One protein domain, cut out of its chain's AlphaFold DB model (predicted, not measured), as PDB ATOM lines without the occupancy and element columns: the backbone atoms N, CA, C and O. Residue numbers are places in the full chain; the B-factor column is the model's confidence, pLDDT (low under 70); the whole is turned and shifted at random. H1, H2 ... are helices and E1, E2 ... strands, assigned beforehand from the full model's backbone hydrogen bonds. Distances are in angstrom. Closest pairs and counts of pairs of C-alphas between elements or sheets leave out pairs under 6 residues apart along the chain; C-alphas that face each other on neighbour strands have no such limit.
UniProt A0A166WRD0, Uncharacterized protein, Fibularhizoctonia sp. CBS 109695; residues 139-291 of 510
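Overview. This is residues 139 to 291 of the 510 residues of an uncharacterized protein of Fibularhizoctonia sp. CBS 109695 (UniProt A0A166WRD0). Two lobes stand end to end: in the first, a four-strand sheet has H1 over one face; in the second, a strongly twisted five-strand sheet has H3 beside its strands. Residues 199 to 220, the long link from H2 to E4 with no named element, begin and end at the first lobe, and on the way residues 206 to 207 pair with residues 268 to 269 of E8 in the second. The 153 printed residues hold three named helices and nine named strands, in the order E1 E2 H1 E3 H2 E4 E5 E6 E7 E8 H3 E9; the class is mixed, with under half of the residues in named elements. The first sheet, E2 E1 E4 E3, is mixed and the second, E8 E7 E6 E5 E9, antiparallel. The whole is compact, with a radius of gyration of the C-alphas of 16.8 A and spans of 53 by 36 by 24 A.

Arrangement. Begin at E1, residues 143 to 146, which forms a hairpin with E2, residues 156 to 159; N 158 and O 144 are 3.0 A apart. H1, residues 171 to 180, is on this sheet at a height of 10.3 A. E3, residues 191 to 193, is an edge strand, and H2, residues 195 to 198, only grazes the sheet. E4, residues 221 to 225, is parallel to E1, with N 224 and O 145 2.8 A apart, and antiparallel to E3, with N 191 and O 225 2.9 A apart. E2, H1 and E3 make a split strand-helix-strand unit, two strands of one sheet that are not neighbours, with a helix between them along the chain and E1 and E4 between them in the sheet, and its crossover is right-handed. Next come E5, residues 231 to 236, E6, residues 242 to 250, E7, residues 259 to 263, and E8, residues 268 to 270, a meander in which each strand is the antiparallel neighbour of the one before. Look for N 234 and O 243 at 2.9 A, N 262 and O 247 at 2.8 A, and N 269 and O 261 at 2.9 A. E6 bends by 77 degrees at residue 246, and its pairing is staggered: residues 242 to 245 pair with E5, residues 245 to 250 with E7. H3, residues 273 to 280, is on this sheet but over none of its strands, at a height of 4.4 A, only just above the sheet's level. E9, residues 283 to 288, is antiparallel to E5, with N 286 and O 233 2.8 A apart; the closest C-alphas of H3 and E9, those of Ile 278 and Ala 284, are 6.1 A apart. In H1 and H3 every O i to N i+4 pair is within hydrogen-bond range; H2 is too short for one.

Along the chain. Find C-alpha 143 at (-3.477, 121.349, 61.440), where E1 begins. H1 runs 14.1 A from C-alpha 171 at (2.480, 129.753, 53.049). E6 is 21.7 A long, E5 16.6 A, and E9 15.0 A, ending at C-alpha 288, (-13.210, 151.935, 60.194).

Size, cuts and confidence. The C-alphas farthest apart, of Glu 139 and Asp 238, are 54.6 A apart. The printed part has no cut; the links E2 to H1 and H2 to E4 are long. The mean pLDDT of the printed part is 72.8, and 48 residues are under 70, among them residues 139 to 166 and 251 to 257.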
ATOM      1  N   GLU A 139       5.260 114.553  53.043       58.94
ATOM      2  CA  GLU A 139       3.878 114.942  53.314       58.94
ATOM      3  C   GLU A 139       3.754 115.647  54.670       58.94
ATOM      4  O   GLU A 139       3.910 115.044  55.735       58.94
ATOM      5  N   VAL A 140       3.406 116.930  54.633       58.72
ATOM      6  CA  VAL A 140       3.120 117.734  55.818       58.72
ATOM      7  C   VAL A 140       1.617 117.705  56.078       58.72
ATOM      8  O   VAL A 140       0.811 118.271  55.333       58.72
ATOM      9  N   ARG A 141       1.228 117.054  57.179       59.28
ATOM     10  CA  ARG A 141      -0.122 117.177  57.740       59.28
ATOM     11  C   ARG A 141      -0.207 118.488  58.508       59.28
ATOM     12  O   ARG A 141       0.253 118.555  59.644       59.28
ATOM     13  N   LEU A 142      -0.800 119.505  57.892       66.12
ATOM     14  CA  LEU A 142      -1.085 120.764  58.567       66.12
ATOM     15  C   LEU A 142      -2.398 120.667  59.344       66.12
ATOM     16  O   LEU A 142      -3.464 120.407  58.782       66.12
ATOM     17  N   LYS A 143      -2.320 120.926  60.649       67.38
ATOM     18  CA  LYS A 143      -3.477 121.349  61.440       67.38
ATOM     19  C   LYS A 143      -3.614 122.861  61.279       67.38
ATOM     20  O   LYS A 143      -2.793 123.596  61.824       67.38
ATOM     21  N   LEU A 144      -4.629 123.303  60.540       66.75
ATOM     22  CA  LEU A 144      -4.964 124.716  60.378       66.75
ATOM     23  C   LEU A 144      -6.063 125.100  61.372       66.75
ATOM     24  O   LEU A 144      -7.148 124.516  61.366       66.75
ATOM     25  N   LEU A 145      -5.758 126.073  62.226       64.38
ATOM     26  CA  LEU A 145      -6.695 126.687  63.164       64.38
ATOM     27  C   LEU A 145      -7.087 128.052  62.600       64.38
ATOM     28  O   LEU A 145      -6.244 128.945  62.555       64.38
ATOM     29  N   ILE A 146      -8.325 128.190  62.116       61.06
ATOM     30  CA  ILE A 146      -8.789 129.437  61.492       61.06
ATOM     31  C   ILE A 146      -9.553 130.303  62.486       61.06
ATOM     32  O   ILE A 146     -10.501 129.853  63.131       61.06
ATOM     33  N   GLY A 147      -9.167 131.577  62.494       58.75
ATOM     34  CA  GLY A 147      -9.829 132.651  63.211       58.75
ATOM     35  C   GLY A 147      -9.362 132.762  64.654       58.75
ATOM     36  O   GLY A 147      -9.069 131.769  65.319       58.75
ATOM     37  N   ALA A 148      -9.403 133.986  65.172       55.31
ATOM     38  CA  ALA A 148      -9.421 134.234  66.607       55.31
ATOM     39  C   ALA A 148     -10.808 133.890  67.166       55.31
ATOM     40  O   ALA A 148     -11.470 134.709  67.798       55.31
ATOM     41  N   LYS A 149     -11.263 132.664  66.908       42.22
ATOM     42  CA  LYS A 149     -12.393 132.072  67.608       42.22
ATOM     43  C   LYS A 149     -11.903 131.414  68.901       42.22
ATOM     44  O   LYS A 149     -12.714 131.204  69.783       42.22
ATOM     45  N   GLU A 150     -10.593 131.179  69.050       43.97
ATOM     46  CA  GLU A 150      -9.935 130.855  70.318       43.97
ATOM     47  C   GLU A 150      -8.594 131.613  70.455       43.97
ATOM     48  O   GLU A 150      -7.873 131.706  69.463       43.97
ATOM     49  N   LEU A 151      -8.100 131.995  71.646       51.47
ATOM     50  CA  LEU A 151      -8.269 133.314  72.325       51.47
ATOM     51  C   LEU A 151      -9.614 133.702  72.973       51.47
ATOM     52  O   LEU A 151      -9.692 134.684  73.706       51.47
ATOM     53  N   THR A 152     -10.667 132.962  72.671       37.47
ATOM     54  CA  THR A 152     -11.974 133.557  72.332       37.47
ATOM     55  C   THR A 152     -13.132 132.533  72.261       37.47
ATOM     56  O   THR A 152     -14.242 132.922  71.905       37.47
ATOM     57  N   GLY A 153     -12.926 131.245  72.613       34.91
ATOM     58  CA  GLY A 153     -14.004 130.267  72.869       34.91
ATOM     59  C   GLY A 153     -14.159 128.978  72.025       34.91
ATOM     60  O   GLY A 153     -14.928 128.121  72.455       34.91
ATOM     61  N   ASN A 154     -13.575 128.817  70.831       41.44
ATOM     62  CA  ASN A 154     -13.687 127.623  69.963       41.44
ATOM     63  C   ASN A 154     -12.680 127.674  68.794       41.44
ATOM     64  O   ASN A 154     -12.438 128.741  68.256       41.44
ATOM     65  N   SER A 155     -12.238 126.552  68.221       49.31
ATOM     66  CA  SER A 155     -11.500 126.563  66.936       49.31
ATOM     67  C   SER A 155     -12.228 125.791  65.836       49.31
ATOM     68  O   SER A 155     -12.741 124.701  66.080       49.31
ATOM     69  N   GLU A 156     -12.269 126.320  64.604       48.06
ATOM     70  CA  GLU A 156     -12.613 125.496  63.438       48.06
ATOM     71  C   GLU A 156     -11.347 124.772  62.964       48.06
ATOM     72  O   GLU A 156     -10.370 125.395  62.537       48.06
ATOM     73  N   TRP A 157     -11.355 123.443  63.075       51.56
ATOM     74  CA  TRP A 157     -10.222 122.595  62.721       51.56
ATOM     75  C   TRP A 157     -10.301 122.248  61.241       51.56
ATOM     76  O   TRP A 157     -11.062 121.361  60.848       51.56
ATOM     77  N   ILE A 158      -9.458 122.871  60.418       54.00
ATOM     78  CA  ILE A 158      -9.206 122.352  59.075       54.00
ATOM     79  C   ILE A 158      -8.041 121.374  59.172       54.00
ATOM     80  O   ILE A 158      -6.865 121.729  59.079       54.00
ATOM     81  N   VAL A 159      -8.388 120.106  59.380       51.44
ATOM     82  CA  VAL A 159      -7.467 118.993  59.153       51.44
ATOM     83  C   VAL A 159      -7.422 118.765  57.648       51.44
ATOM     84  O   VAL A 159      -8.407 118.304  57.073       51.44
ATOM     85  N   THR A 160      -6.290 119.020  56.989       52.81
ATOM     86  CA  THR A 160      -6.131 118.737  55.544       52.81
ATOM     87  C   THR A 160      -5.919 117.242  55.268       52.81
ATOM     88  O   THR A 160      -5.128 116.837  54.422       52.81
ATOM     89  N   GLY A 161      -6.612 116.389  56.025       43.16
ATOM     90  CA  GLY A 161      -6.373 114.949  56.130       43.16
ATOM     91  C   GLY A 161      -6.757 114.138  54.894       43.16
ATOM     92  O   GLY A 161      -6.434 112.956  54.835       43.16
ATOM     93  N   THR A 162      -7.419 114.754  53.917       44.78
ATOM     94  CA  THR A 162      -7.645 114.168  52.590       44.78
ATOM     95  C   THR A 162      -6.475 114.410  51.639       44.78
ATOM     96  O   THR A 162      -6.232 113.575  50.776       44.78
ATOM     97  N   GLU A 163      -5.750 115.526  51.783       51.72
ATOM     98  CA  GLU A 163      -4.788 116.014  50.789       51.72
ATOM     99  C   GLU A 163      -3.582 116.683  51.494       51.72
ATOM    100  O   GLU A 163      -3.684 117.831  51.933       51.72
ATOM    101  N   PRO A 164      -2.441 115.983  51.657       57.97
ATOM    102  CA  PRO A 164      -1.278 116.528  52.356       57.97
ATOM    103  C   PRO A 164      -0.569 117.613  51.538       57.97
ATOM    104  O   PRO A 164      -0.507 117.553  50.307       57.97
ATOM    105  N   PHE A 165       0.030 118.578  52.236       67.38
ATOM    106  CA  PHE A 165       0.915 119.559  51.615       67.38
ATOM    107  C   PHE A 165       2.310 118.968  51.403       67.38
ATOM    108  O   PHE A 165       2.764 118.126  52.176       67.38
ATOM    109  N   GLY A 166       3.026 119.437  50.385       65.69
ATOM    110  CA  GLY A 166       4.440 119.107  50.204       65.69
ATOM    111  C   GLY A 166       5.330 120.033  51.030       65.69
ATOM    112  O   GLY A 166       5.136 121.246  51.006       65.69
ATOM    113  N   ASN A 167       6.364 119.501  51.686       71.44
ATOM    114  CA  ASN A 167       7.293 120.284  52.521       71.44
ATOM    115  C   ASN A 167       8.021 121.467  51.827       71.44
ATOM    116  O   ASN A 167       8.587 122.316  52.516       71.44
ATOM    117  N   LYS A 168       8.012 121.531  50.486       71.62
ATOM    118  CA  LYS A 168       8.557 122.627  49.656       71.62
ATOM    119  C   LYS A 168       7.520 123.679  49.240       71.62
ATOM    120  O   LYS A 168       7.885 124.646  48.579       71.62
ATOM    121  N   GLN A 169       6.242 123.485  49.556       78.06
ATOM    122  CA  GLN A 169       5.225 124.514  49.343       78.06
ATOM    123  C   GLN A 169       5.406 125.633  50.376       78.06
ATOM    124  O   GLN A 169       5.887 125.382  51.482       78.06
ATOM    125  N   THR A 170       5.033 126.854  49.999       86.25
ATOM    126  CA  THR A 170       5.118 128.053  50.842       86.25
ATOM    127  C   THR A 170       3.752 128.424  51.413       86.25
ATOM    128  O   THR A 170       2.712 127.976  50.918       86.25
ATOM    129  N   LEU A 171       3.726 129.276  52.439       88.25
ATOM    130  CA  LEU A 171       2.480 129.753  53.049       88.25
ATOM    131  C   LEU A 171       1.607 130.573  52.078       88.25
ATOM    132  O   LEU A 171       0.381 130.529  52.186       88.25
ATOM    133  N   ASN A 172       2.196 131.214  51.062       86.81
ATOM    134  CA  ASN A 172       1.464 131.785  49.921       86.81
ATOM    135  C   ASN A 172       0.550 130.749  49.226       86.81
ATOM    136  O   ASN A 172      -0.606 131.041  48.916       86.81
ATOM    137  N   ILE A 173       1.033 129.514  49.035       84.06
ATOM    138  CA  ILE A 173       0.253 128.420  48.431       84.06
ATOM    139  C   ILE A 173      -0.852 127.954  49.388       84.06
ATOM    140  O   ILE A 173      -1.981 127.730  48.954       84.06
ATOM    141  N   VAL A 174      -0.562 127.857  50.691       83.12
ATOM    142  CA  VAL A 174      -1.566 127.514  51.716       83.12
ATOM    143  C   VAL A 174      -2.705 128.537  51.726       83.12
ATOM    144  O   VAL A 174      -3.874 128.152  51.681       83.12
ATOM    145  N   LEU A 175      -2.380 129.835  51.727       85.62
ATOM    146  CA  LEU A 175      -3.373 130.906  51.699       85.62
ATOM    147  C   LEU A 175      -4.235 130.853  50.432       85.62
ATOM    148  O   LEU A 175      -5.459 130.950  50.530       85.62
ATOM    149  N   TRP A 176      -3.637 130.642  49.258       84.81
ATOM    150  CA  TRP A 176      -4.397 130.524  48.010       84.81
ATOM    151  C   TRP A 176      -5.458 129.416  48.076       84.81
ATOM    152  O   TRP A 176      -6.610 129.650  47.716       84.81
ATOM    153  N   LEU A 177      -5.126 128.239  48.613       79.25
ATOM    154  CA  LEU A 177      -6.084 127.133  48.747       79.25
ATOM    155  C   LEU A 177      -7.197 127.422  49.767       79.25
ATOM    156  O   LEU A 177      -8.346 127.008  49.575       79.25
ATOM    157  N   LEU A 178      -6.894 128.167  50.830       79.38
ATOM    158  CA  LEU A 178      -7.899 128.634  51.791       79.38
ATOM    159  C   LEU A 178      -8.841 129.683  51.182       79.38
ATOM    160  O   LEU A 178     -10.043 129.658  51.455       79.38
ATOM    161  N   ILE A 179      -8.331 130.535  50.288       81.00
ATOM    162  CA  ILE A 179      -9.153 131.452  49.491       81.00
ATOM    163  C   ILE A 179     -10.007 130.670  48.482       81.00
ATOM    164  O   ILE A 179     -11.221 130.873  48.431       81.00
ATOM    165  N   GLN A 180      -9.433 129.720  47.730       76.62
ATOM    166  CA  GLN A 180     -10.172 128.865  46.787       76.62
ATOM    167  C   GLN A 180     -11.320 128.099  47.449       76.62
ATOM    168  O   GLN A 180     -12.429 128.077  46.914       76.62
ATOM    169  N   SER A 181     -11.077 127.511  48.621       72.62
ATOM    170  CA  SER A 181     -12.090 126.781  49.397       72.62
ATOM    171  C   SER A 181     -13.122 127.683  50.092       72.62
ATOM    172  O   SER A 181     -14.049 127.168  50.714       72.62
ATOM    173  N   GLY A 182     -12.999 129.012  49.973       74.06
ATOM    174  CA  GLY A 182     -13.925 129.980  50.569       74.06
ATOM    175  C   GLY A 182     -13.829 130.068  52.093       74.06
ATOM    176  O   GLY A 182     -14.740 130.582  52.731       74.06
ATOM    177  N   LYS A 183     -12.743 129.553  52.681       78.00
ATOM    178  CA  LYS A 183     -12.501 129.564  54.129       78.00
ATOM    179  C   LYS A 183     -11.949 130.896  54.629       78.00
ATOM    180  O   LYS A 183     -12.068 131.194  55.812       78.00
ATOM    181  N   VAL A 184     -11.328 131.665  53.738       80.00
ATOM    182  CA  VAL A 184     -10.650 132.933  54.021       80.00
ATOM    183  C   VAL A 184     -10.801 133.854  52.808       80.00
ATOM    184  O   VAL A 184     -10.907 133.384  51.676       80.00
ATOM    185  N   ARG A 185     -10.779 135.169  53.022       83.00
ATOM    186  CA  ARG A 185     -10.717 136.196  51.974       83.00
ATOM    187  C   ARG A 185      -9.466 137.056  52.142       83.00
ATOM    188  O   ARG A 185      -9.009 137.286  53.259       83.00
ATOM    189  N   MET A 186      -8.928 137.579  51.043       83.38
ATOM    190  CA  MET A 186      -7.720 138.407  51.065       83.38
ATOM    191  C   MET A 186      -7.927 139.714  51.845       83.38
ATOM    192  O   MET A 186      -7.053 140.132  52.604       83.38
ATOM    193  N   ASN A 187      -9.122 140.309  51.743       78.56
ATOM    194  CA  ASN A 187      -9.478 141.530  52.468       78.56
ATOM    195  C   ASN A 187      -9.591 141.351  53.996       78.56
ATOM    196  O   ASN A 187      -9.521 142.347  54.709       78.56
ATOM    197  N   GLN A 188      -9.669 140.112  54.498       81.06
ATOM    198  CA  GLN A 188      -9.557 139.790  55.930       81.06
ATOM    199  C   GLN A 188      -8.097 139.735  56.420       81.06
ATOM    200  O   GLN A 188      -7.822 139.221  57.499       81.06
ATOM    201  N   ASN A 189      -7.129 140.191  55.619       82.88
ATOM    202  CA  ASN A 189      -5.727 140.336  56.016       82.88
ATOM    203  C   ASN A 189      -5.096 139.119  56.772       82.88
ATOM    204  O   ASN A 189      -4.446 139.308  57.812       82.88
ATOM    205  N   PRO A 190      -5.281 137.873  56.279       87.44
ATOM    206  CA  PRO A 190      -4.793 136.655  56.933       87.44
ATOM    207  C   PRO A 190      -3.282 136.652  57.174       87.44
ATOM    208  O   PRO A 190      -2.520 136.978  56.268       87.44
ATOM    209  N   HIS A 191      -2.863 136.206  58.359       90.12
ATOM    210  CA  HIS A 191      -1.467 135.954  58.726       90.12
ATOM    211  C   HIS A 191      -1.315 134.618  59.466       90.12
ATOM    212  O   HIS A 191      -2.211 134.202  60.206       90.12
ATOM    213  N   PHE A 192      -0.180 133.948  59.256       89.69
ATOM    214  CA  PHE A 192       0.136 132.646  59.847       89.69
ATOM    215  C   PHE A 192       1.089 132.768  61.038       89.69
ATOM    216  O   PHE A 192       1.987 133.604  61.023       89.69
ATOM    217  N   TYR A 193       0.947 131.877  62.018       87.56
ATOM    218  CA  TYR A 193       1.812 131.781  63.200       87.56
ATOM    219  C   TYR A 193       2.142 130.317  63.514       87.56
ATOM    220  O   TYR A 193       1.386 129.403  63.154       87.56
ATOM    221  N   SER A 194       3.268 130.107  64.200       84.44
ATOM    222  CA  SER A 194       3.696 128.800  64.707       84.44
ATOM    223  C   SER A 194       2.748 128.280  65.803       84.44
ATOM    224  O   SER A 194       1.861 128.983  66.291       84.44
ATOM    225  N   SER A 195       2.965 127.038  66.241       75.69
ATOM    226  CA  SER A 195       2.277 126.452  67.400       75.69
ATOM    227  C   SER A 195       2.561 127.152  68.734       75.69
ATOM    228  O   SER A 195       1.879 126.869  69.714       75.69
ATOM    229  N   GLU A 196       3.563 128.032  68.809       73.00
ATOM    230  CA  GLU A 196       3.942 128.727  70.050       73.00
ATOM    231  C   GLU A 196       2.868 129.732  70.490       73.00
ATOM    232  O   GLU A 196       2.757 130.033  71.676       73.00
ATOM    233  N   LEU A 197       1.990 130.148  69.567       71.44
ATOM    234  CA  LEU A 197       0.786 130.930  69.856       71.44
ATOM    235  C   LEU A 197      -0.193 130.220  70.819       71.44
ATOM    236  O   LEU A 197      -1.064 130.861  71.394       71.44
ATOM    237  N   ALA A 198      -0.068 128.903  71.016       60.03
ATOM    238  CA  ALA A 198      -0.881 128.151  71.975       60.03
ATOM    239  C   ALA A 198      -0.427 128.301  73.448       60.03
ATOM    240  O   ALA A 198      -0.962 127.617  74.321       60.03
ATOM    241  N   THR A 199       0.568 129.148  73.733       64.56
ATOM    242  CA  THR A 199       1.026 129.453  75.099       64.56
ATOM    243  C   THR A 199       0.183 130.564  75.752       64.56
ATOM    244  O   THR A 199      -0.418 131.370  75.043       64.56
ATOM    245  N   PRO A 200       0.094 130.629  77.099       66.50
ATOM    246  CA  PRO A 200      -0.607 131.716  77.779       66.50
ATOM    247  C   PRO A 200       0.019 133.078  77.466       66.50
ATOM    248  O   PRO A 200       1.233 133.259  77.562       66.50
ATOM    249  N   PHE A 201      -0.818 134.056  77.128       70.81
ATOM    250  CA  PHE A 201      -0.356 135.399  76.798       70.81
ATOM    251  C   PHE A 201       0.010 136.178  78.061       70.81
ATOM    252  O   PHE A 201      -0.848 136.515  78.874       70.81
ATOM    253  N   HIS A 202       1.296 136.479  78.216       71.88
ATOM    254  CA  HIS A 202       1.799 137.388  79.244       71.88
ATOM    255  C   HIS A 202       1.759 138.844  78.756       71.88
ATOM    256  O   HIS A 202       1.772 139.099  77.555       71.88
ATOM    257  N   CYS A 203       1.784 139.809  79.678       72.00
ATOM    258  CA  CYS A 203       1.738 141.250  79.382       72.00
ATOM    259  C   CYS A 203       2.866 141.775  78.470       72.00
ATOM    260  O   CYS A 203       2.715 142.842  77.890       72.00
ATOM    261  N   ASN A 204       3.963 141.021  78.322       77.06
ATOM    262  CA  ASN A 204       5.097 141.337  77.446       77.06
ATOM    263  C   ASN A 204       5.134 140.469  76.170       77.06
ATOM    264  O   ASN A 204       6.158 140.411  75.490       77.06
ATOM    265  N   PHE A 205       4.064 139.726  75.861       84.38
ATOM    266  CA  PHE A 205       4.019 138.874  74.674       84.38
ATOM    267  C   PHE A 205       4.031 139.719  73.397       84.38
ATOM    268  O   PHE A 205       3.160 140.560  73.182       84.38
ATOM    269  N   LYS A 206       4.978 139.439  72.501       89.38
ATOM    270  CA  LYS A 206       5.013 140.002  71.152       89.38
ATOM    271  C   LYS A 206       5.532 138.950  70.183       89.38
ATOM    272  O   LYS A 206       6.564 138.340  70.447       89.38
ATOM    273  N   THR A 207       4.834 138.734  69.071       89.31
ATOM    274  CA  THR A 207       5.279 137.804  68.027       89.31
ATOM    275  C   THR A 207       4.990 138.335  66.628       89.31
ATOM    276  O   THR A 207       3.958 138.962  66.381       89.31
ATOM    277  N   ALA A 208       5.919 138.090  65.711       90.75
ATOM    278  CA  ALA A 208       5.763 138.378  64.293       90.75
ATOM    279  C   ALA A 208       5.028 137.216  63.593       90.75
ATOM    280  O   ALA A 208       5.077 136.077  64.070       90.75
ATOM    281  N   PRO A 209       4.348 137.460  62.462       91.31
ATOM    282  CA  PRO A 209       3.810 136.378  61.649       91.31
ATOM    283  C   PRO A 209       4.944 135.608  60.956       91.31
ATOM    284  O   PRO A 209       6.026 136.144  60.708       91.31
ATOM    285  N   LEU A 210       4.680 134.353  60.597       91.06
ATOM    286  CA  LEU A 210       5.576 133.557  59.759       91.06
ATOM    287  C   LEU A 210       5.704 134.181  58.364       91.06
ATOM    288  O   LEU A 210       4.739 134.729  57.821       91.06
ATOM    289  N   SER A 211       6.887 134.056  57.759       89.56
ATOM    290  CA  SER A 211       7.126 134.586  56.416       89.56
ATOM    291  C   SER A 211       6.298 133.826  55.382       89.56
ATOM    292  O   SER A 211       6.281 132.597  55.356       89.56
ATOM    293  N   PHE A 212       5.641 134.545  54.473       86.75
ATOM    294  CA  PHE A 212       4.786 133.925  53.458       86.75
ATOM    295  C   PHE A 212       5.542 133.027  52.461       86.75
ATOM    296  O   PHE A 212       4.942 132.130  51.858       86.75
ATOM    297  N   ASP A 213       6.855 133.232  52.341       82.94
ATOM    298  CA  ASP A 213       7.770 132.430  51.526       82.94
ATOM    299  C   ASP A 213       8.440 131.290  52.320       82.94
ATOM    300  O   ASP A 213       9.230 130.523  51.765       82.94
ATOM    301  N   GLU A 214       8.111 131.129  53.607       81.81
ATOM    302  CA  GLU A 214       8.636 130.047  54.440       81.81
ATOM    303  C   GLU A 214       8.129 128.672  53.955       81.81
ATOM    304  O   GLU A 214       6.921 128.484  53.755       81.81
ATOM    305  N   PRO A 215       9.025 127.683  53.757       82.31
ATOM    306  CA  PRO A 215       8.641 126.346  53.332       82.31
ATOM    307  C   PRO A 215       8.068 125.526  54.494       82.31
ATOM    308  O   PRO A 215       8.609 125.504  55.599       82.31
ATOM    309  N   LEU A 216       7.039 124.724  54.215       79.88
ATOM    310  CA  LEU A 216       6.313 123.924  55.216       79.88
ATOM    311  C   LEU A 216       7.132 122.851  55.964       79.88
ATOM    312  O   LEU A 216       6.616 122.224  56.888       79.88
ATOM    313  N   LYS A 217       8.405 122.635  55.614       75.75
ATOM    314  CA  LYS A 217       9.287 121.564  56.122       75.75
ATOM    315  C   LYS A 217       9.362 121.412  57.647       75.75
ATOM    316  O   LYS A 217       9.685 120.321  58.113       75.75
ATOM    317  N   ARG A 218       9.105 122.466  58.428       71.31
ATOM    318  CA  ARG A 218       9.187 122.438  59.904       71.31
ATOM    319  C   ARG A 218       7.836 122.594  60.615       71.31
ATOM    320  O   ARG A 218       7.778 122.453  61.833       71.31
ATOM    321  N   LEU A 219       6.755 122.843  59.878       75.50
ATOM    322  CA  LEU A 219       5.485 123.321  60.426       75.50
ATOM    323  C   LEU A 219       4.469 122.171  60.522       75.50
ATOM    324  O   LEU A 219       4.064 121.608  59.513       75.50
ATOM    325  N   LYS A 220       4.054 121.805  61.744       73.75
ATOM    326  CA  LYS A 220       3.042 120.748  61.998       73.75
ATOM    327  C   LYS A 220       1.651 121.308  62.316       73.75
ATOM    328  O   LYS A 220       0.631 120.696  62.007       73.75
ATOM    329  N   VAL A 221       1.612 122.474  62.951       77.00
ATOM    330  CA  VAL A 221       0.393 123.203  63.304       77.00
ATOM    331  C   VAL A 221       0.601 124.643  62.870       77.00
ATOM    332  O   VAL A 221       1.672 125.203  63.100       77.00
ATOM    333  N   LEU A 222      -0.414 125.210  62.230       82.25
ATOM    334  CA  LEU A 222      -0.441 126.593  61.785       82.25
ATOM    335  C   LEU A 222      -1.698 127.261  62.325       82.25
ATOM    336  O   LEU A 222      -2.818 126.793  62.103       82.25
ATOM    337  N   HIS A 223      -1.498 128.375  63.010       80.81
ATOM    338  CA  HIS A 223      -2.581 129.254  63.414       80.81
ATOM    339  C   HIS A 223      -2.746 130.304  62.321       80.81
ATOM    340  O   HIS A 223      -1.768 130.948  61.948       80.81
ATOM    341  N   LEU A 224      -3.956 130.458  61.786       84.94
ATOM    342  CA  LEU A 224      -4.276 131.497  60.815       84.94
ATOM    343  C   LEU A 224      -5.231 132.501  61.448       84.94
ATOM    344  O   LEU A 224      -6.415 132.216  61.646       84.94
ATOM    345  N   ILE A 225      -4.710 133.693  61.724       84.75
ATOM    346  CA  ILE A 225      -5.497 134.795  62.267       84.75
ATOM    347  C   ILE A 225      -5.863 135.744  61.138       84.75
ATOM    348  O   ILE A 225      -5.043 136.080  60.280       84.75
ATOM    349  N   VAL A 226      -7.117 136.171  61.161       83.38
ATOM    350  CA  VAL A 226      -7.720 137.088  60.204       83.38
ATOM    351  C   VAL A 226      -8.222 138.327  60.938       83.38
ATOM    352  O   VAL A 226      -8.591 138.259  62.112       83.38
ATOM    353  N   ASP A 227      -8.237 139.451  60.236       78.19
ATOM    354  CA  ASP A 227      -8.965 140.640  60.660       78.19
ATOM    355  C   ASP A 227     -10.466 140.361  60.517       78.19
ATOM    356  O   ASP A 227     -10.918 139.747  59.540       78.19
ATOM    357  N   GLU A 228     -11.242 140.781  61.513       68.88
ATOM    358  CA  GLU A 228     -12.701 140.734  61.445       68.88
ATOM    359  C   GLU A 228     -13.237 141.820  60.496       68.88
ATOM    360  O   GLU A 228     -12.486 142.567  59.868       68.88
ATOM    361  N   SER A 229     -14.557 141.892  60.329       56.53
ATOM    362  CA  SER A 229     -15.230 142.759  59.346       56.53
ATOM    363  C   SER A 229     -14.982 144.267  59.516       56.53
ATOM    364  O   SER A 229     -15.344 145.033  58.623       56.53
ATOM    365  N   HIS A 230     -14.342 144.691  60.608       63.56
ATOM    366  CA  HIS A 230     -14.027 146.080  60.924       63.56
ATOM    367  C   HIS A 230     -12.556 146.191  61.347       63.56
ATOM    368  O   HIS A 230     -12.133 145.519  62.284       63.56
ATOM    369  N   ARG A 231     -11.785 147.058  60.677       70.12
ATOM    370  CA  ARG A 231     -10.452 147.462  61.160       70.12
ATOM    371  C   ARG A 231     -10.613 148.487  62.273       70.12
ATOM    372  O   ARG A 231     -11.572 149.258  62.250       70.12
ATOM    373  N   MET A 232      -9.666 148.545  63.200       75.88
ATOM    374  CA  MET A 232      -9.722 149.461  64.340       75.88
ATOM    375  C   MET A 232      -8.657 150.546  64.202       75.88
ATOM    376  O   MET A 232      -7.521 150.270  63.834       75.88
ATOM    377  N   VAL A 233      -9.006 151.785  64.524       78.00
ATOM    378  CA  VAL A 233      -8.082 152.922  64.549       78.00
ATOM    379  C   VAL A 233      -8.071 153.526  65.936       78.00
ATOM    380  O   VAL A 233      -9.133 153.807  66.482       78.00
ATOM    381  N   LEU A 234      -6.883 153.775  66.477       82.12
ATOM    382  CA  LEU A 234      -6.687 154.659  67.622       82.12
ATOM    383  C   LEU A 234      -6.261 156.027  67.095       82.12
ATOM    384  O   LEU A 234      -5.236 156.138  66.423       82.12
ATOM    385  N   GLN A 235      -7.066 157.050  67.362       81.25
ATOM    386  CA  GLN A 235      -6.896 158.384  66.787       81.25
ATOM    387  C   GLN A 235      -7.183 159.465  67.830       81.25
ATOM    388  O   GLN A 235      -8.116 159.332  68.625       81.25
ATOM    389  N   SER A 236      -6.395 160.538  67.834       80.50
ATOM    390  CA  SER A 236      -6.649 161.709  68.677       80.50
ATOM    391  C   SER A 236      -7.787 162.570  68.132       80.50
ATOM    392  O   SER A 236      -8.083 162.571  66.938       80.50
ATOM    393  N   GLN A 237      -8.431 163.342  69.011       76.00
ATOM    394  CA  GLN A 237      -9.497 164.272  68.611       76.00
ATOM    395  C   GLN A 237      -9.024 165.347  67.614       76.00
ATOM    396  O   GLN A 237      -9.827 165.823  66.820       76.00
ATOM    397  N   ASP A 238      -7.738 165.703  67.653       76.12
ATOM    398  CA  ASP A 238      -7.080 166.707  66.805       76.12
ATOM    399  C   ASP A 238      -6.333 166.112  65.591       76.12
ATOM    400  O   ASP A 238      -5.678 166.842  64.856       76.12
ATOM    401  N   LEU A 239      -6.413 164.791  65.394       69.56
ATOM    402  CA  LEU A 239      -5.685 163.997  64.393       69.56
ATOM    403  C   LEU A 239      -4.146 164.004  64.469       69.56
ATOM    404  O   LEU A 239      -3.516 163.344  63.643       69.56
ATOM    405  N   SER A 240      -3.529 164.655  65.460       76.38
ATOM    406  CA  SER A 240      -2.070 164.612  65.671       76.38
ATOM    407  C   SER A 240      -1.518 163.190  65.872       76.38
ATOM    408  O   SER A 240      -0.350 162.929  65.588       76.38
ATOM    409  N   PHE A 241      -2.362 162.255  66.321       79.88
ATOM    410  CA  PHE A 241      -2.053 160.839  66.458       79.88
ATOM    411  C   PHE A 241      -3.043 159.976  65.670       79.88
ATOM    412  O   PHE A 241      -4.262 160.108  65.808       79.88
ATOM    413  N   TYR A 242      -2.510 159.018  64.911       78.19
ATOM    414  CA  TYR A 242      -3.267 157.975  64.224       78.19
ATOM    415  C   TYR A 242      -2.476 156.662  64.236       78.19
ATOM    416  O   TYR A 242      -1.299 156.637  63.877       78.19
ATOM    417  N   ARG A 243      -3.133 155.553  64.590       81.44
ATOM    418  CA  ARG A 243      -2.583 154.197  64.479       81.44
ATOM    419  C   ARG A 243      -3.667 153.218  64.038       81.44
ATOM    420  O   ARG A 243      -4.762 153.220  64.597       81.44
ATOM    421  N   ASN A 244      -3.362 152.384  63.046       77.94
ATOM    422  CA  ASN A 244      -4.300 151.422  62.462       77.94
ATOM    423  C   ASN A 244      -3.970 149.991  62.908       77.94
ATOM    424  O   ASN A 244      -2.817 149.559  62.863       77.94
ATOM    425  N   PHE A 245      -4.996 149.255  63.314       81.62
ATOM    426  CA  PHE A 245      -4.929 147.884  63.787       81.62
ATOM    427  C   PHE A 245      -5.849 146.998  62.951       81.62
ATOM    428  O   PHE A 245      -6.973 147.368  62.600       81.62
ATOM    429  N   GLY A 246      -5.381 145.786  62.674       76.88
ATOM    430  CA  GLY A 246      -6.182 144.772  62.009       76.88
ATOM    431  C   GLY A 246      -7.305 144.250  62.903       76.88
ATOM    432  O   GLY A 246      -8.450 144.176  62.467       76.88
ATOM    433  N   ASN A 247      -6.985 143.910  64.157       79.25
ATOM    434  CA  ASN A 247      -7.946 143.367  65.122       79.25
ATOM    435  C   ASN A 247      -7.432 143.527  66.576       79.25
ATOM    436  O   ASN A 247      -6.227 143.690  66.782       79.25
ATOM    437  N   ILE A 248      -8.319 143.492  67.578       77.88
ATOM    438  CA  ILE A 248      -7.989 143.595  69.014       77.88
ATOM    439  C   ILE A 248      -8.850 142.614  69.826       77.88
ATOM    440  O   ILE A 248     -10.071 142.713  69.835       77.88
ATOM    441  N   TRP A 249      -8.219 141.716  70.578       78.69
ATOM    442  CA  TRP A 249      -8.890 140.723  71.423       78.69
ATOM    443  C   TRP A 249      -8.643 140.959  72.909       78.69
ATOM    444  O   TRP A 249      -7.777 141.735  73.312       78.69
ATOM    445  N   SER A 250      -9.409 140.247  73.731       72.62
ATOM    446  CA  SER A 250      -9.286 140.234  75.185       72.62
ATOM    447  C   SER A 250      -9.323 138.794  75.675       72.62
ATOM    448  O   SER A 250     -10.228 138.051  75.293       72.62
ATOM    449  N   THR A 251      -8.398 138.392  76.546       68.44
ATOM    450  CA  THR A 251      -8.422 137.067  77.188       68.44
ATOM    451  C   THR A 251      -9.505 137.022  78.281       68.44
ATOM    452  O   THR A 251      -9.207 137.020  79.477       68.44
ATOM    453  N   GLY A 252     -10.779 137.035  77.875       57.56
ATOM    454  CA  GLY A 252     -11.962 137.311  78.711       57.56
ATOM    455  C   GLY A 252     -12.334 136.280  79.791       57.56
ATOM    456  O   GLY A 252     -13.500 136.202  80.161       57.56
ATOM    457  N   GLN A 253     -11.382 135.478  80.273       53.94
ATOM    458  CA  GLN A 253     -11.555 134.510  81.369       53.94
ATOM    459  C   GLN A 253     -10.489 134.634  82.475       53.94
ATOM    460  O   GLN A 253     -10.521 133.872  83.438       53.94
ATOM    461  N   LEU A 254      -9.537 135.567  82.354       56.28
ATOM    462  CA  LEU A 254      -8.537 135.832  83.391       56.28
ATOM    463  C   LEU A 254      -9.017 136.938  84.340       56.28
ATOM    464  O   LEU A 254      -9.680 137.879  83.910       56.28
ATOM    465  N   ASN A 255      -8.618 136.849  85.616       55.88
ATOM    466  CA  ASN A 255      -8.860 137.898  86.622       55.88
ATOM    467  C   ASN A 255      -8.279 139.261  86.196       55.88
ATOM    468  O   ASN A 255      -8.799 140.302  86.584       55.88
ATOM    469  N   GLU A 256      -7.228 139.236  85.375       66.00
ATOM    470  CA  GLU A 256      -6.670 140.384  84.667       66.00
ATOM    471  C   GLU A 256      -6.726 140.080  83.158       66.00
ATOM    472  O   GLU A 256      -5.949 139.252  82.672       66.00
ATOM    473  N   PRO A 257      -7.672 140.662  82.397       69.38
ATOM    474  CA  PRO A 257      -7.789 140.399  80.969       69.38
ATOM    475  C   PRO A 257      -6.638 141.063  80.205       69.38
ATOM    476  O   PRO A 257      -6.532 142.287  80.152       69.38
ATOM    477  N   VAL A 258      -5.800 140.252  79.561       74.56
ATOM    478  CA  VAL A 258      -4.743 140.726  78.667       74.56
ATOM    479  C   VAL A 258      -5.365 141.092  77.320       74.56
ATOM    480  O   VAL A 258      -6.031 140.276  76.675       74.56
ATOM    481  N   ARG A 259      -5.142 142.335  76.885       79.56
ATOM    482  CA  ARG A 259      -5.481 142.798  75.533       79.56
ATOM    483  C   ARG A 259      -4.436 142.315  74.545       79.56
ATOM    484  O   ARG A 259      -3.249 142.447  74.824       79.56
ATOM    485  N   ILE A 260      -4.860 141.831  73.380       83.06
ATOM    486  CA  ILE A 260      -3.951 141.455  72.290       83.06
ATOM    487  C   ILE A 260      -4.326 142.203  71.029       83.06
ATOM    488  O   ILE A 260      -5.463 142.144  70.580       83.06
ATOM    489  N   VAL A 261      -3.347 142.868  70.439       85.62
ATOM    490  CA  VAL A 261      -3.489 143.695  69.248       85.62
ATOM    491  C   VAL A 261      -2.827 142.981  68.082       85.62
ATOM    492  O   VAL A 261      -1.656 142.617  68.175       85.62
ATOM    493  N   LYS A 262      -3.550 142.809  66.973       87.81
ATOM    494  CA  LYS A 262      -2.961 142.490  65.670       87.81
ATOM    495  C   LYS A 262      -2.761 143.778  64.890       87.81
ATOM    496  O   LYS A 262      -3.721 144.416  64.458       87.81
ATOM    497  N   HIS A 263      -1.503 144.127  64.665       86.56
ATOM    498  CA  HIS A 263      -1.106 145.209  63.768       86.56
ATOM    499  C   HIS A 263      -1.390 144.823  62.305       86.56
ATOM    500  O   HIS A 263      -1.556 143.639  61.980       86.56
ATOM    501  N   LEU A 264      -1.467 145.800  61.394       82.50
ATOM    502  CA  LEU A 264      -1.780 145.526  59.978       82.50
ATOM    503  C   LEU A 264      -0.773 144.567  59.324       82.50
ATOM    504  O   LEU A 264      -1.193 143.666  58.596       82.50
ATOM    505  N   ASN A 265       0.510 144.711  59.672       84.94
ATOM    506  CA  ASN A 265       1.628 143.848  59.271       84.94
ATOM    507  C   ASN A 265       1.587 142.424  59.879       84.94
ATOM    508  O   ASN A 265       2.505 141.636  59.676       84.94
ATOM    509  N   GLY A 266       0.550 142.094  60.659       87.81
ATOM    510  CA  GLY A 266       0.370 140.787  61.284       87.81
ATOM    511  C   GLY A 266       1.132 140.575  62.590       87.81
ATOM    512  O   GLY A 266       0.994 139.508  63.181       87.81
ATOM    513  N   THR A 267       1.898 141.545  63.088       90.19
ATOM    514  CA  THR A 267       2.502 141.445  64.425       90.19
ATOM    515  C   THR A 267       1.401 141.372  65.482       90.19
ATOM    516  O   THR A 267       0.476 142.185  65.466       90.19
ATOM    517  N   LEU A 268       1.505 140.412  66.403       88.31
ATOM    518  CA  LEU A 268       0.651 140.309  67.583       88.31
ATOM    519  C   LEU A 268       1.390 140.869  68.793       88.31
ATOM    520  O   LEU A 268       2.559 140.550  69.004       88.31
ATOM    521  N   GLU A 269       0.703 141.663  69.600       88.38
ATOM    522  CA  GLU A 269       1.264 142.314  70.781       88.38
ATOM    523  C   GLU A 269       0.240 142.285  71.917       88.38
ATOM    524  O   GLU A 269      -0.863 142.809  71.771       88.38
ATOM    525  N   ALA A 270       0.591 141.667  73.043       84.94
ATOM    526  CA  ALA A 270      -0.145 141.827  74.285       84.94
ATOM    527  C   ALA A 270       0.174 143.210  74.856       84.94
ATOM    528  O   ALA A 270       1.345 143.530  75.053       84.94
ATOM    529  N   THR A 271      -0.832 144.058  75.074       80.62
ATOM    530  CA  THR A 271      -0.574 145.434  75.510       80.62
ATOM    531  C   THR A 271      -1.771 146.107  76.173       80.62
ATOM    532  O   THR A 271      -2.807 146.341  75.557       80.62
ATOM    533  N   ASN A 272      -1.586 146.510  77.429       76.06
ATOM    534  CA  ASN A 272      -2.540 147.364  78.142       76.06
ATOM    535  C   ASN A 272      -2.356 148.853  77.782       76.06
ATOM    536  O   ASN A 272      -3.163 149.681  78.197       76.06
ATOM    537  N   LEU A 273      -1.335 149.198  76.978       73.31
ATOM    538  CA  LEU A 273      -1.029 150.584  76.611       73.31
ATOM    539  C   LEU A 273      -2.171 151.249  75.847       73.31
ATOM    540  O   LEU A 273      -2.334 152.450  75.996       73.31
ATOM    541  N   ILE A 274      -2.966 150.509  75.060       73.25
ATOM    542  CA  ILE A 274      -4.128 151.082  74.356       73.25
ATOM    543  C   ILE A 274      -5.171 151.588  75.355       73.25
ATOM    544  O   ILE A 274      -5.629 152.721  75.228       73.25
ATOM    545  N   ASP A 275      -5.516 150.785  76.363       74.12
ATOM    546  CA  ASP A 275      -6.519 151.171  77.356       74.12
ATOM    547  C   ASP A 275      -5.996 152.364  78.199       74.12
ATOM    548  O   ASP A 275      -6.735 153.322  78.424       74.12
ATOM    549  N   THR A 276      -4.700 152.394  78.550       75.25
ATOM    550  CA  THR A 276      -4.037 153.561  79.178       75.25
ATOM    551  C   THR A 276      -4.068 154.810  78.283       75.25
ATOM    552  O   THR A 276      -4.481 155.880  78.718       75.25
ATOM    553  N   GLN A 277      -3.700 154.673  77.007       73.06
ATOM    554  CA  GLN A 277      -3.663 155.751  76.012       73.06
ATOM    555  C   GLN A 277      -5.040 156.380  75.761       73.06
ATOM    556  O   GLN A 277      -5.142 157.594  75.568       73.06
ATOM    557  N   ILE A 278      -6.102 155.576  75.780       74.19
ATOM    558  CA  ILE A 278      -7.482 156.060  75.665       74.19
ATOM    559  C   ILE A 278      -7.893 156.854  76.914       74.19
ATOM    560  O   ILE A 278      -8.505 157.915  76.786       74.19
ATOM    561  N   LEU A 279      -7.533 156.372  78.110       74.56
ATOM    562  CA  LEU A 279      -7.849 157.035  79.380       74.56
ATOM    563  C   LEU A 279      -7.099 158.366  79.563       74.56
ATOM    564  O   LEU A 279      -7.685 159.329  80.054       74.56
ATOM    565  N   GLU A 280      -5.825 158.432  79.173       75.69
ATOM    566  CA  GLU A 280      -4.948 159.581  79.446       75.69
ATOM    567  C   GLU A 280      -4.972 160.654  78.343       75.69
ATOM    568  O   GLU A 280      -4.974 161.850  78.640       75.69
ATOM    569  N   SER A 281      -5.014 160.258  77.066       62.78
ATOM    570  CA  SER A 281      -4.567 161.125  75.958       62.78
ATOM    571  C   SER A 281      -5.683 161.628  75.030       62.78
ATOM    572  O   SER A 281      -5.414 162.039  73.902       62.78
ATOM    573  N   ARG A 282      -6.954 161.584  75.466       69.81
ATOM    574  CA  ARG A 282      -8.152 161.880  74.635       69.81
ATOM    575  C   ARG A 282      -8.221 161.070  73.327       69.81
ATOM    576  O   ARG A 282      -8.882 161.487  72.372       69.81
ATOM    577  N   LEU A 283      -7.538 159.929  73.265       79.00
ATOM    578  CA  LEU A 283      -7.523 159.067  72.090       79.00
ATOM    579  C   LEU A 283      -8.827 158.269  72.034       79.00
ATOM    580  O   LEU A 283      -9.269 157.706  73.030       79.00
ATOM    581  N   ALA A 284      -9.448 158.210  70.861       77.12
ATOM    582  CA  ALA A 284     -10.637 157.408  70.622       77.12
ATOM    583  C   ALA A 284     -10.261 156.185  69.784       77.12
ATOM    584  O   ALA A 284      -9.716 156.330  68.686       77.12
ATOM    585  N   LEU A 285     -10.603 154.988  70.267       78.06
ATOM    586  CA  LEU A 285     -10.627 153.810  69.408       78.06
ATOM    587  C   LEU A 285     -11.930 153.810  68.596       78.06
ATOM    588  O   LEU A 285     -13.022 153.882  69.159       78.06
ATOM    589  N   ARG A 286     -11.817 153.749  67.270       73.94
ATOM    590  CA  ARG A 286     -12.934 153.826  66.321       73.94
ATOM    591  C   ARG A 286     -12.857 152.673  65.315       73.94
ATOM    592  O   ARG A 286     -11.770 152.405  64.806       73.94
ATOM    593  N   PRO A 287     -13.976 152.011  64.978       71.50
ATOM    594  CA  PRO A 287     -14.009 151.114  63.832       71.50
ATOM    595  C   PRO A 287     -13.934 151.930  62.532       71.50
ATOM    596  O   PRO A 287     -14.678 152.896  62.353       71.50
ATOM    597  N   ILE A 288     -13.079 151.522  61.593       63.59
ATOM    598  CA  ILE A 288     -13.210 151.935  60.194       63.59
ATOM    599  C   ILE A 288     -14.313 151.071  59.581       63.59
ATOM    600  O   ILE A 288     -14.102 149.893  59.280       63.59
ATOM    601  N   SER A 289     -15.480 151.669  59.362       54.91
ATOM    602  CA  SER A 289     -16.573 151.043  58.620       54.91
ATOM    603  C   SER A 289     -16.193 150.868  57.147       54.91
ATOM    604  O   SER A 289     -16.395 151.761  56.326       54.91
ATOM    605  N   GLY A 290     -15.662 149.700  56.792       43.56
ATOM    606  CA  GLY A 290     -15.680 149.241  55.408       43.56
ATOM    607  C   GLY A 290     -17.112 148.894  54.993       43.56
ATOM    608  O   GLY A 290     -17.881 148.370  55.797       43.56
ATOM    609  N   LEU A 291     -17.475 149.140  53.731       38.81
ATOM    610  CA  LEU A 291     -18.741 148.682  53.143       38.81
ATOM    611  C   LEU A 291     -18.725 147.148  52.969       38.81
ATOM    612  O   LEU A 291     -18.574 146.607  51.873       38.81
TER     613      LEU A 291